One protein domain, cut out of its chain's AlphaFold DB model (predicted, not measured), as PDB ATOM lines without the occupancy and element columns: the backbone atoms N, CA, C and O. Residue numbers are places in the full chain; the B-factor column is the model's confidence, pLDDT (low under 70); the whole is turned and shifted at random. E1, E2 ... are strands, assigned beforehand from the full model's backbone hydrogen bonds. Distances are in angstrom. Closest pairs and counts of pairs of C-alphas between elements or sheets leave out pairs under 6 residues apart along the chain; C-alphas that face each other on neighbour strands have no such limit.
ATOM      1  N   GLU A  67      28.613  17.079 -27.013       91.19
ATOM      2  CA  GLU A  67      29.375  17.688 -25.936       91.19
ATOM      3  C   GLU A  67      30.586  18.381 -26.547       91.19
ATOM      4  O   GLU A  67      31.487  17.743 -27.085       91.19
ATOM      5  N   SER A  68      30.605  19.708 -26.495       91.25
ATOM      6  CA  SER A  68      31.673  20.483 -27.114       91.25
ATOM      7  C   SER A  68      32.492  21.263 -26.106       91.25
ATOM      8  O   SER A  68      31.934  21.890 -25.200       91.25
ATOM      9  N   LYS A  69      33.800  21.341 -26.342       90.75
ATOM     10  CA  LYS A  69      34.697  22.210 -25.589       90.75
ATOM     11  C   LYS A  69      35.761  22.835 -26.483       90.75
ATOM     12  O   LYS A  69      36.388  22.151 -27.278       90.75
ATOM     13  N   THR A  70      36.035  24.120 -26.275       90.38
ATOM     14  CA  THR A  70      37.188  24.797 -26.880       90.38
ATOM     15  C   THR A  70      38.306  24.954 -25.864       90.38
ATOM     16  O   THR A  70      38.069  25.331 -24.714       90.38
ATOM     17  N   ILE A  71      39.533  24.702 -26.306       88.38
ATOM     18  CA  ILE A  71      40.751  24.912 -25.535       88.38
ATOM     19  C   ILE A  71      41.647  25.882 -26.287       88.38
ATOM     20  O   ILE A  71      41.907  25.720 -27.483       88.38
ATOM     21  N   ASP A  72      42.154  26.866 -25.555       84.00
ATOM     22  CA  ASP A  72      43.207  27.745 -26.039       84.00
ATOM     23  C   ASP A  72      44.501  26.943 -26.168       84.00
ATOM     24  O   ASP A  72      44.951  26.319 -25.200       84.00
ATOM     25  N   GLY A  73      45.090  26.924 -27.359       73.00
ATOM     26  CA  GLY A  73      46.340  26.222 -27.607       73.00
ATOM     27  C   GLY A  73      47.321  27.127 -28.317       73.00
ATOM     28  O   GLY A  73      46.979  27.763 -29.301       73.00
ATOM     29  N   ASP A  74      48.563  27.148 -27.854       72.88
ATOM     30  CA  ASP A  74      49.619  27.913 -28.523       72.88
ATOM     31  C   ASP A  74      50.417  27.037 -29.507       72.88
ATOM     32  O   ASP A  74      51.333  27.508 -30.185       72.88
ATOM     33  N   HIS A  75      50.089  25.740 -29.590       80.12
ATOM     34  CA  HIS A  75      50.897  24.733 -30.267       80.12
ATOM     35  C   HIS A  75      50.058  23.649 -30.949       80.12
ATOM     36  O   HIS A  75      49.037  23.231 -30.408       80.12
ATOM     37  N   PRO A  76      50.506  23.138 -32.113       77.38
ATOM     38  CA  PRO A  76      49.781  22.104 -32.833       77.38
ATOM     39  C   PRO A  76      49.728  20.798 -32.036       77.38
ATOM     40  O   PRO A  76      50.647  20.475 -31.269       77.38
ATOM     41  N   ILE A  77      48.666  20.033 -32.279       81.06
ATOM     42  CA  ILE A  77      48.504  18.678 -31.756       81.06
ATOM     43  C   ILE A  77      49.507  17.765 -32.459       81.06
ATOM     44  O   ILE A  77      49.623  17.778 -33.684       81.06
ATOM     45  N   ARG A  78      50.252  16.981 -31.678       76.38
ATOM     46  CA  ARG A  78      51.109  15.905 -32.198       76.38
ATOM     47  C   ARG A  78      50.390  14.566 -32.247       76.38
ATOM     48  O   ARG A  78      50.756  13.725 -33.057       76.38
ATOM     49  N   TYR A  79      49.429  14.378 -31.352       76.88
ATOM     50  CA  TYR A  79      48.690  13.140 -31.178       76.88
ATOM     51  C   TYR A  79      47.394  13.418 -30.414       76.88
ATOM     52  O   TYR A  79      47.382  14.266 -29.518       76.88
ATOM     53  N   SER A  80      46.334  12.697 -30.749       77.19
ATOM     54  CA  SER A  80      45.078  12.646 -30.006       77.19
ATOM     55  C   SER A  80      44.567  11.216 -30.070       77.19
ATOM     56  O   SER A  80      44.777  10.571 -31.089       77.19
ATOM     57  N   ASN A  81      43.900  10.763 -29.017       73.75
ATOM     58  CA  ASN A  81      43.028   9.591 -29.056       73.75
ATOM     59  C   ASN A  81      41.649   9.980 -28.479       73.75
ATOM     60  O   ASN A  81      41.300  11.163 -28.481       73.75
ATOM     61  N   GLU A  82      40.867   9.032 -27.982       69.38
ATOM     62  CA  GLU A  82      39.575   9.233 -27.326       69.38
ATOM     63  C   GLU A  82      39.674   9.739 -25.869       69.38
ATOM     64  O   GLU A  82      38.665  10.173 -25.303       69.38
ATOM     65  N   TYR A  83      40.872   9.739 -25.262       74.00
ATOM     66  CA  TYR A  83      41.095  10.108 -23.851       74.00
ATOM     67  C   TYR A  83      41.997  11.326 -23.626       74.00
ATOM     68  O   TYR A  83      41.791  12.078 -22.663       74.00
ATOM     69  N   VAL A  84      42.979  11.559 -24.496       78.88
ATOM     70  CA  VAL A  84      43.967  12.634 -24.355       78.88
ATOM     71  C   VAL A  84      44.330  13.300 -25.679       78.88
ATOM     72  O   VAL A  84      44.196  12.734 -26.759       78.88
ATOM     73  N   GLY A 452      26.870  31.612 -47.250       94.94
ATOM     74  CA  GLY A 452      27.870  31.664 -48.306       94.94
ATOM     75  C   GLY A 452      28.266  30.275 -48.796       94.94
ATOM     76  O   GLY A 452      27.489  29.328 -48.659       94.94
ATOM     77  N   LYS A 453      29.437  30.160 -49.424       96.25
ATOM     78  CA  LYS A 453      29.846  28.955 -50.156       96.25
ATOM     79  C   LYS A 453      30.067  27.780 -49.214       96.25
ATOM     80  O   LYS A 453      30.810  27.896 -48.251       96.25
ATOM     81  N   ALA A 454      29.462  26.637 -49.522       95.25
ATOM     82  CA  ALA A 454      29.516  25.459 -48.667       95.25
ATOM     83  C   ALA A 454      30.276  24.292 -49.306       95.25
ATOM     84  O   ALA A 454      30.208  24.094 -50.523       95.25
ATOM     85  N   ARG A 455      30.966  23.503 -48.476       94.50
ATOM     86  CA  ARG A 455      31.549  22.201 -48.837       94.50
ATOM     87  C   ARG A 455      31.562  21.264 -47.628       94.50
ATOM     88  O   ARG A 455      31.559  21.724 -46.491       94.50
ATOM     89  N   THR A 456      31.598  19.965 -47.881       92.38
ATOM     90  CA  THR A 456      31.784  18.922 -46.867       92.38
ATOM     91  C   THR A 456      33.193  18.959 -46.267       92.38
ATOM     92  O   THR A 456      34.140  19.518 -46.841       92.38
ATOM     93  N   MET A 457      33.306  18.399 -45.065       88.81
ATOM     94  CA  MET A 457      34.557  18.047 -44.393       88.81
ATOM     95  C   MET A 457      34.632  16.521 -44.236       88.81
ATOM     96  O   MET A 457      33.737  15.808 -44.685       88.81
ATOM     97  N   ASN A 458      35.698  16.006 -43.624       79.69
ATOM     98  CA  ASN A 458      35.772  14.581 -43.327       79.69
ATOM     99  C   ASN A 458      34.718  14.219 -42.262       79.69
ATOM    100  O   ASN A 458      34.648  14.815 -41.192       79.69
ATOM    101  N   GLY A 459      33.880  13.222 -42.545       77.75
ATOM    102  CA  GLY A 459      32.761  12.840 -41.675       77.75
ATOM    103  C   GLY A 459      31.554  13.793 -41.743       77.75
ATOM    104  O   GLY A 459      31.417  14.540 -42.709       77.75
ATOM    105  N   PRO A 460      30.645  13.768 -40.749       86.56
ATOM    106  CA  PRO A 460      29.343  14.428 -40.825       86.56
ATOM    107  C   PRO A 460      29.420  15.925 -40.467       86.56
ATOM    108  O   PRO A 460      28.636  16.433 -39.668       86.56
ATOM    109  N   CYS A 461      30.389  16.642 -41.040       91.19
ATOM    110  CA  CYS A 461      30.588  18.080 -40.859       91.19
ATOM    111  C   CYS A 461      30.656  18.794 -42.212       91.19
ATOM    112  O   CYS A 461      31.045  18.225 -43.235       91.19
ATOM    113  N   PHE A 462      30.311  20.077 -42.220       94.31
ATOM    114  CA  PHE A 462      30.460  20.933 -43.390       94.31
ATOM    115  C   PHE A 462      30.920  22.334 -42.995       94.31
ATOM    116  O   PHE A 462      30.728  22.783 -41.868       94.31
ATOM    117  N   ILE A 463      31.535  23.035 -43.942       96.00
ATOM    118  CA  ILE A 463      32.065  24.385 -43.757       96.00
ATOM    119  C   ILE A 463      31.349  25.360 -44.689       96.00
ATOM    120  O   ILE A 463      31.053  25.022 -45.838       96.00
ATOM    121  N   VAL A 464      31.078  26.567 -44.193       96.75
ATOM    122  CA  VAL A 464      30.435  27.668 -44.914       96.75
ATOM    123  C   VAL A 464      31.368  28.880 -44.919       96.75
ATOM    124  O   VAL A 464      31.604  29.500 -43.888       96.75
ATOM    125  N   GLU A 465      31.891  29.234 -46.088       96.31
ATOM    126  CA  GLU A 465      32.678  30.443 -46.340       96.31
ATOM    127  C   GLU A 465      31.747  31.663 -46.385       96.31
ATOM    128  O   GLU A 465      30.871  31.762 -47.246       96.31
ATOM    129  N   THR A 466      31.933  32.586 -45.449       93.44
ATOM    130  CA  THR A 466      31.227  33.872 -45.347       93.44
ATOM    131  C   THR A 466      32.171  35.020 -45.713       93.44
ATOM    132  O   THR A 466      33.368  34.808 -45.885       93.44
ATOM    133  N   GLU A 467      31.665  36.253 -45.796       89.56
ATOM    134  CA  GLU A 467      32.510  37.427 -46.083       89.56
ATOM    135  C   GLU A 467      33.607  37.658 -45.027       89.56
ATOM    136  O   GLU A 467      34.661  38.206 -45.340       89.56
ATOM    137  N   GLU A 468      33.370  37.239 -43.781       88.88
ATOM    138  CA  GLU A 468      34.250  37.541 -42.646       88.88
ATOM    139  C   GLU A 468      35.117  36.350 -42.213       88.88
ATOM    140  O   GLU A 468      36.179  36.537 -41.616       88.88
ATOM    141  N   CYS A 469      34.649  35.121 -42.447       94.88
ATOM    142  CA  CYS A 469      35.230  33.902 -41.878       94.88
ATOM    143  C   CYS A 469      34.666  32.628 -42.518       94.88
ATOM    144  O   CYS A 469      33.751  32.681 -43.338       94.88
ATOM    145  N   TYR A 470      35.138  31.474 -42.064       96.25
ATOM    146  CA  TYR A 470      34.502  30.190 -42.314       96.25
ATOM    147  C   TYR A 470      33.761  29.716 -41.055       96.25
ATOM    148  O   TYR A 470      34.324  29.697 -39.958       96.25
ATOM    149  N   GLU A 471      32.494  29.341 -41.212       96.69
ATOM    150  CA  GLU A 471      31.645  28.748 -40.174       96.69
ATOM    151  C   GLU A 471      31.666  27.218 -40.335       96.69
ATOM    152  O   GLU A 471      31.354  26.709 -41.412       96.69
ATOM    153  N   VAL A 472      32.053  26.476 -39.294       95.88
ATOM    154  CA  VAL A 472      32.056  25.002 -39.298       95.88
ATOM    155  C   VAL A 472      30.802  24.501 -38.601       95.88
ATOM    156  O   VAL A 472      30.502  24.923 -37.486       95.88
ATOM    157  N   HIS A 473      30.079  23.599 -39.254       94.25
ATOM    158  CA  HIS A 473      28.805  23.063 -38.800       94.25
ATOM    159  C   HIS A 473      28.830  21.537 -38.723       94.25
ATOM    160  O   HIS A 473      29.470  20.872 -39.540       94.25
ATOM    161  N   TYR A 474      28.075  20.997 -37.773       91.25
ATOM    162  CA  TYR A 474      27.773  19.572 -37.696       91.25
ATOM    163  C   TYR A 474      26.573  19.210 -38.585       91.25
ATOM    164  O   TYR A 474      25.846  20.097 -39.039       91.25
ATOM    165  N   GLN A 475      26.353  17.918 -38.840       87.25
ATOM    166  CA  GLN A 475      25.315  17.405 -39.742       87.25
ATOM    167  C   GLN A 475      23.901  17.931 -39.450       87.25
ATOM    168  O   GLN A 475      23.166  18.267 -40.372       87.25
ATOM    169  N   ASP A 476      23.498  18.107 -38.192       83.44
ATOM    170  CA  ASP A 476      22.191  18.716 -37.873       83.44
ATOM    171  C   ASP A 476      22.074  20.214 -38.219       83.44
ATOM    172  O   ASP A 476      20.968  20.760 -38.202       83.44
ATOM    173  N   GLY A 477      23.173  20.869 -38.594       86.19
ATOM    174  CA  GLY A 477      23.266  22.297 -38.894       86.19
ATOM    175  C   GLY A 477      23.784  23.146 -37.731       86.19
ATOM    176  O   GLY A 477      23.985  24.354 -37.910       86.19
ATOM    177  N   SER A 478      24.036  22.553 -36.559       89.50
ATOM    178  CA  SER A 478      24.595  23.248 -35.397       89.50
ATOM    179  C   SER A 478      25.945  23.866 -35.735       89.50
ATOM    180  O   SER A 478      26.826  23.200 -36.277       89.50
ATOM    181  N   LEU A 479      26.114  25.151 -35.416       93.88
ATOM    182  CA  LEU A 479      27.399  25.835 -35.547       93.88
ATOM    183  C   LEU A 479      28.354  25.317 -34.467       93.88
ATOM    184  O   LEU A 479      28.070  25.468 -33.280       93.88
ATOM    185  N   LEU A 480      29.493  24.769 -34.883       94.81
ATOM    186  CA  LEU A 480      30.547  24.306 -33.984       94.81
ATOM    187  C   LEU A 480      31.479  25.462 -33.607       94.81
ATOM    188  O   LEU A 480      31.585  25.830 -32.439       94.81
ATOM    189  N   PHE A 481      32.126  26.079 -34.599       95.25
ATOM    190  CA  PHE A 481      33.060  27.190 -34.393       95.25
ATOM    191  C   PHE A 481      33.256  28.026 -35.664       95.25
ATOM    192  O   PHE A 481      32.775  27.686 -36.746       95.25
ATOM    193  N   LYS A 482      33.966  29.153 -35.520       95.75
ATOM    194  CA  LYS A 482      34.367  30.034 -36.624       95.75
ATOM    195  C   LYS A 482      35.884  30.114 -36.723       95.75
ATOM    196  O   LYS A 482      36.566  30.211 -35.703       95.75
ATOM    197  N   VAL A 483      36.392  30.122 -37.947       94.81
ATOM    198  CA  VAL A 483      37.826  30.117 -38.262       94.81
ATOM    199  C   VAL A 483      38.117  31.134 -39.364       94.81
ATOM    200  O   VAL A 483      37.277  31.408 -40.221       94.81
ATOM    201  N   LYS A 484      39.304  31.745 -39.333       88.94
ATOM    202  CA  LYS A 484      39.698  32.767 -40.314       88.94
ATOM    203  C   LYS A 484      40.005  32.196 -41.701       88.94
ATOM    204  O   LYS A 484      39.728  32.840 -42.708       88.94
ATOM    205  N   THR A 485      40.612  31.018 -41.744       89.06
ATOM    206  CA  THR A 485      41.012  30.296 -42.958       89.06
ATOM    207  C   THR A 485      40.391  28.908 -42.947       89.06
ATOM    208  O   THR A 485      39.977  28.425 -41.900       89.06
ATOM    209  N   ASP A 486      40.346  28.226 -44.083       84.81
ATOM    210  CA  ASP A 486      39.849  26.849 -44.140       84.81
ATOM    211  C   ASP A 486      40.912  25.797 -43.763       84.81
ATOM    212  O   ASP A 486      40.709  24.597 -43.962       84.81
ATOM    213  N   GLU A 487      42.028  26.243 -43.177       89.50
ATOM    214  CA  GLU A 487      43.099  25.412 -42.625       89.50
ATOM    215  C   GLU A 487      42.658  24.820 -41.278       89.50
ATOM    216  O   GLU A 487      43.029  25.300 -40.202       89.50
ATOM    217  N   ILE A 488      41.834  23.776 -41.347       90.75
ATOM    218  CA  ILE A 488      41.370  23.012 -40.188       90.75
ATOM    219  C   ILE A 488      41.985  21.619 -40.260       90.75
ATOM    220  O   ILE A 488      41.806  20.903 -41.246       90.75
ATOM    221  N   VAL A 489      42.698  21.230 -39.207       89.50
ATOM    222  CA  VAL A 489      43.177  19.855 -39.033       89.50
ATOM    223  C   VAL A 489      42.189  19.125 -38.141       89.50
ATOM    224  O   VAL A 489      41.896  19.589 -37.042       89.50
ATOM    225  N   GLU A 490      41.690  17.992 -38.613       88.62
ATOM    226  CA  GLU A 490      40.738  17.156 -37.895       88.62
ATOM    227  C   GLU A 490      41.372  15.810 -37.541       88.62
ATOM    228  O   GLU A 490      41.995  15.172 -38.390       88.62
ATOM    229  N   ILE A 491      41.177  15.387 -36.295       86.19
ATOM    230  CA  ILE A 491      41.482  14.038 -35.812       86.19
ATOM    231  C   ILE A 491      40.179  13.466 -35.255       86.19
ATOM    232  O   ILE A 491      39.473  14.159 -34.525       86.19
ATOM    233  N   SER A 492      39.828  12.245 -35.652       84.69
ATOM    234  CA  SER A 492      38.610  11.555 -35.219       84.69
ATOM    235  C   SER A 492      38.976  10.201 -34.646       84.69
ATOM    236  O   SER A 492      39.707   9.457 -35.293       84.69
ATOM    237  N   GLU A 493      38.432   9.901 -33.477       81.00
ATOM    238  CA  GLU A 493      38.715   8.694 -32.709       81.00
ATOM    239  C   GLU A 493      37.393   8.076 -32.267       81.00
ATOM    240  O   GLU A 493      36.461   8.794 -31.878       81.00
ATOM    241  N   TYR A 494      37.301   6.755 -32.385       75.00
ATOM    242  CA  TYR A 494      36.064   6.002 -32.212       75.00
ATOM    243  C   TYR A 494      36.184   5.078 -31.005       75.00
ATOM    244  O   TYR A 494      37.154   4.339 -30.886       75.00
ATOM    245  N   SER A 495      35.171   5.112 -30.148       69.44
ATOM    246  CA  SER A 495      34.938   4.166 -29.061       69.44
ATOM    247  C   SER A 495      33.562   3.523 -29.266       69.44
ATOM    248  O   SER A 495      32.725   4.060 -29.995       69.44
ATOM    249  N   ASP A 496      33.304   2.398 -28.600       63.59
ATOM    250  CA  ASP A 496      32.012   1.705 -28.650       63.59
ATOM    251  C   ASP A 496      30.835   2.585 -28.191       63.59
ATOM    252  O   ASP A 496      29.702   2.413 -28.649       63.59
ATOM    253  N   GLU A 497      31.088   3.552 -27.303       69.69
ATOM    254  CA  GLU A 497      30.045   4.399 -26.707       69.69
ATOM    255  C   GLU A 497      29.976   5.822 -27.287       69.69
ATOM    256  O   GLU A 497      28.946   6.500 -27.160       69.69
ATOM    257  N   TYR A 498      31.066   6.313 -27.883       78.31
ATOM    258  CA  TYR A 498      31.159   7.693 -28.357       78.31
ATOM    259  C   TYR A 498      32.240   7.897 -29.423       78.31
ATOM    260  O   TYR A 498      33.227   7.171 -29.498       78.31
ATOM    261  N   THR A 499      32.102   8.980 -30.185       84.94
ATOM    262  CA  THR A 499      33.149   9.494 -31.080       84.94
ATOM    263  C   THR A 499      33.745  10.765 -30.487       84.94
ATOM    264  O   THR A 499      33.005  11.642 -30.038       84.94
ATOM    265  N   VAL A 500      35.069  10.921 -30.517       85.81
ATOM    266  CA  VAL A 500      35.732  12.203 -30.219       85.81
ATOM    267  C   VAL A 500      36.326  12.762 -31.495       85.81
ATOM    268  O   VAL A 500      37.116  12.114 -32.173       85.81
ATOM    269  N   ARG A 501      35.964  14.003 -31.808       88.88
ATOM    270  CA  ARG A 501      36.548  14.769 -32.905       88.88
ATOM    271  C   ARG A 501      37.268  15.979 -32.366       88.88
ATOM    272  O   ARG A 501      36.708  16.757 -31.597       88.88
ATOM    273  N   VAL A 502      38.496  16.167 -32.811       89.88
ATOM    274  CA  VAL A 502      39.317  17.308 -32.439       89.88
ATOM    275  C   VAL A 502      39.652  18.110 -33.679       89.88
ATOM    276  O   VAL A 502      40.345  17.640 -34.579       89.88
ATOM    277  N   PHE A 503      39.211  19.360 -33.686       91.88
ATOM    278  CA  PHE A 503      39.494  20.334 -34.724       91.88
ATOM    279  C   PHE A 503      40.548  21.316 -34.227       91.88
ATOM    280  O   PHE A 503      40.316  22.065 -33.279       91.88
ATOM    281  N   THR A 504      41.704  21.350 -34.881       91.81
ATOM    282  CA  THR A 504      42.741  22.362 -34.653       91.81
ATOM    283  C   THR A 504      42.677  23.416 -35.742       91.81
ATOM    284  O   THR A 504      42.741  23.091 -36.928       91.81
ATOM    285  N   TYR A 505      42.561  24.678 -35.341       92.25
ATOM    286  CA  TYR A 505      42.359  25.797 -36.258       92.25
ATOM    287  C   TYR A 505      42.887  27.110 -35.670       92.25
ATOM    288  O   TYR A 505      43.263  27.175 -34.499       92.25
ATOM    289  N   LYS A 506      42.924  28.173 -36.481       91.69
ATOM    290  CA  LYS A 506      43.179  29.542 -36.010       91.69
ATOM    291  C   LYS A 506      41.881  30.334 -35.926       91.69
ATOM    292  O   LYS A 506      41.171  30.470 -36.922       91.69
ATOM    293  N   ASP A 507      41.579  30.888 -34.759       92.38
ATOM    294  CA  ASP A 507      40.422  31.763 -34.593       92.38
ATOM    295  C   ASP A 507      40.527  33.043 -35.452       92.38
ATOM    296  O   ASP A 507      41.472  33.254 -36.221       92.38
ATOM    297  N   LEU A 508      39.530  33.919 -35.341       93.31
ATOM    298  CA  LEU A 508      39.466  35.155 -36.131       93.31
ATOM    299  C   LEU A 508      40.613  36.133 -35.820       93.31
ATOM    300  O   LEU A 508      41.013  36.919 -36.686       93.31
ATOM    301  N   GLU A 509      41.173  36.054 -34.614       92.00
ATOM    302  CA  GLU A 509      42.314  36.851 -34.161       92.00
ATOM    303  C   GLU A 509      43.658  36.228 -34.581       92.00
ATOM    304  O   GLU A 509      44.691  36.898 -34.566       92.00
ATOM    305  N   GLY A 510      43.644  34.980 -35.055       88.50
ATOM    306  CA  GLY A 510      44.822  34.226 -35.471       88.50
ATOM    307  C   GLY A 510      45.436  33.376 -34.358       88.50
ATOM    308  O   GLY A 510      46.494  32.783 -34.589       88.50
ATOM    309  N   ASN A 511      44.787  33.287 -33.194       90.38
ATOM    310  CA  ASN A 511      45.209  32.422 -32.099       90.38
ATOM    311  C   ASN A 511      44.842  30.977 -32.431       90.38
ATOM    312  O   ASN A 511      43.749  30.702 -32.931       90.38
ATOM    313  N   MET A 512      45.739  30.041 -32.142       90.25
ATOM    314  CA  MET A 512      45.434  28.630 -32.330       90.25
ATOM    315  C   MET A 512      44.428  28.163 -31.261       90.25
ATOM    316  O   MET A 512      44.462  28.575 -30.100       90.25
ATOM    317  N   LYS A 513      43.460  27.352 -31.685       92.00
ATOM    318  CA  LYS A 513      42.406  26.777 -30.847       92.00
ATOM    319  C   LYS A 513      42.242  25.306 -31.189       92.00
ATOM    320  O   LYS A 513      42.454  24.894 -32.331       92.00
ATOM    321  N   HIS A 514      41.800  24.547 -30.197       91.50
ATOM    322  CA  HIS A 514      41.401  23.156 -30.357       91.50
ATOM    323  C   HIS A 514      39.947  23.028 -29.914       91.50
ATOM    324  O   HIS A 514      39.636  23.260 -28.745       91.50
ATOM    325  N   TYR A 515      39.055  22.716 -30.849       92.56
ATOM    326  CA  TYR A 515      37.657  22.427 -30.563       92.56
ATOM    327  C   TYR A 515      37.471  20.921 -30.502       92.56
ATOM    328  O   TYR A 515      37.759  20.211 -31.459       92.56
ATOM    329  N   ILE A 516      37.000  20.449 -29.365       90.88
ATOM    330  CA  ILE A 516      36.732  19.050 -29.082       90.88
ATOM    331  C   ILE A 516      35.228  18.873 -29.162       90.88
ATOM    332  O   ILE A 516      34.487  19.581 -28.480       90.88
ATOM    333  N   LEU A 517      34.794  17.928 -29.978       91.50
ATOM    334  CA  LEU A 517      33.416  17.502 -30.106       91.50
ATOM    335  C   LEU A 517      33.341  16.031 -29.710       91.50
ATOM    336  O   LEU A 517      33.783  15.163 -30.459       91.50
ATOM    337  N   LYS A 518      32.789  15.757 -28.534       89.19
ATOM    338  CA  LYS A 518      32.421  14.413 -28.105       89.19
ATOM    339  C   LYS A 518      30.967  14.159 -28.491       89.19
ATOM    340  O   LYS A 518      30.080  14.956 -28.186       89.19
ATOM    341  N   ILE A 519      30.739  13.061 -29.193       88.00
ATOM    342  CA  ILE A 519      29.449  12.678 -29.754       88.00
ATOM    343  C   ILE A 519      29.037  11.403 -29.040       88.00
ATOM    344  O   ILE A 519      29.631  10.352 -29.258       88.00
ATOM    345  N   VAL A 520      28.070  11.517 -28.135       84.75
ATOM    346  CA  VAL A 520      27.614  10.394 -27.308       84.75
ATOM    347  C   VAL A 520      26.333   9.836 -27.908       84.75
ATOM    348  O   VAL A 520      25.367  10.582 -28.086       84.75
ATOM    349  N   GLY A 521      26.315   8.534 -28.200       75.12
ATOM    350  CA  GLY A 521      25.173   7.839 -28.797       75.12
ATOM    351  C   GLY A 521      25.430   7.327 -30.216       75.12
ATOM    352  O   GLY A 521      26.548   7.347 -30.721       75.12
ATOM    353  N   ARG A 522      24.372   6.830 -30.871       64.06
ATOM    354  CA  ARG A 522      24.474   6.218 -32.203       64.06
ATOM    355  C   ARG A 522      24.501   7.283 -33.293       64.06
ATOM    356  O   ARG A 522      23.469   7.843 -33.663       64.06
ATOM    357  N   GLU A 523      25.677   7.502 -33.860       62.56
ATOM    358  CA  GLU A 523      25.811   8.086 -35.188       62.56
ATOM    359  C   GLU A 523      25.493   7.008 -36.238       62.56
ATOM    360  O   GLU A 523      25.969   5.876 -36.157       62.56
ATOM    361  N   LEU A 524      24.693   7.337 -37.253       51.34
ATOM    362  CA  LEU A 524      24.625   6.531 -38.476       51.34
ATOM    363  C   LEU A 524      25.916   6.794 -39.250       51.34
ATOM    364  O   LEU A 524      25.951   7.628 -40.156       51.34
ATOM    365  N   PHE A 525      26.986   6.119 -38.843       40.38
ATOM    366  CA  PHE A 525      28.202   6.035 -39.632       40.38
ATOM    367  C   PHE A 525      28.016   5.050 -40.779       40.38
ATOM    368  O   PHE A 525      27.337   4.031 -40.654       40.38
ATOM    369  N   PHE A 526      28.640   5.369 -41.908       37.31
ATOM    370  CA  PHE A 526      28.849   4.399 -42.968       37.31
ATOM    371  C   PHE A 526      29.875   3.356 -42.500       37.31
ATOM    372  O   PHE A 526      30.981   3.725 -42.103       37.31
ATOM    373  N   MET A 527      29.497   2.078 -42.598       26.41
ATOM    374  CA  MET A 527      30.383   1.022 -43.097       26.41
ATOM    375  C   MET A 527      30.091   0.814 -44.580       26.41
ATOM    376  O   MET A 527      28.889   0.849 -44.940       26.41
TER     377      MET A 527
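AT A GLANCE: This is residues 67 to 84 and 452 to 527 of the 527 residues of an uncharacterized protein of Acholeplasmataceae bacterium (UniProt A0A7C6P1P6). Two twisted four-stranded sheets make a sandwich, only partly face to face: the long-stranded sheet E1 - E9 - E8 - E7 is a wall, and the smaller sheet E3 - E4 - E5 - E6 covers part of one face, coming nearest with E6. The short strand E2 lies over the wall's other face, by E7 and E8. Both sheets are antiparallel; 94 residues are printed, with nine named strands, E1 to E9 along the chain, and no named helix: all strand. The whole is compact, with a radius of gyration of the C-alphas of 13.2 A and spans of 39 by 29 by 19 A.

HOW THE PARTS SIT: The larger sheet runs E1, residues 67 to 72, E9, residues 512 to 522, E8, residues 498 to 506, and E7, residues 489 to 494. E7, E8 and E9 form a meander, each strand the antiparallel neighbour and hairpin partner of the one before. Within hydrogen-bond range are N 69 and O 516 at 2.9 A, N 503 and O 515 at 2.8 A, and N 491 and O 502 at 3.0 A. A second meander of hairpins runs E3, residues 453 to 456, E4, 461 to 465, E5, 470 to 474, and E6, 479 to 483, with N 455 and O 463 at 3.0 A, N 464 and O 471 at 2.8 A, and N 472 and O 481 at 2.9 A. The sheets' best planes are 15 degrees apart. The closest C-alphas of E6 and E8, Val 483 and Lys 506, are 5.8 A apart. E2, residues 77 to 80, pairs with no named strand; its closest C-alphas with E7, Ser 80 and Ile 491, are 7.0 A apart.

IN THESE COORDINATES: E1 begins at C-alpha 67, (29.375, 17.688, -25.936). E9, the longest strand, measures 30.7 A and ends at C-alpha 522, (24.474, 6.218, -32.203); E8 measures 26.1 A.

THE WHOLE: Residues 85 to 451 are cut out, with 34.6 A between C-alphas 84 and 452. The links printed whole are tight. Confidence is under 70 at residues 82, 495 to 497 and 522 to 527.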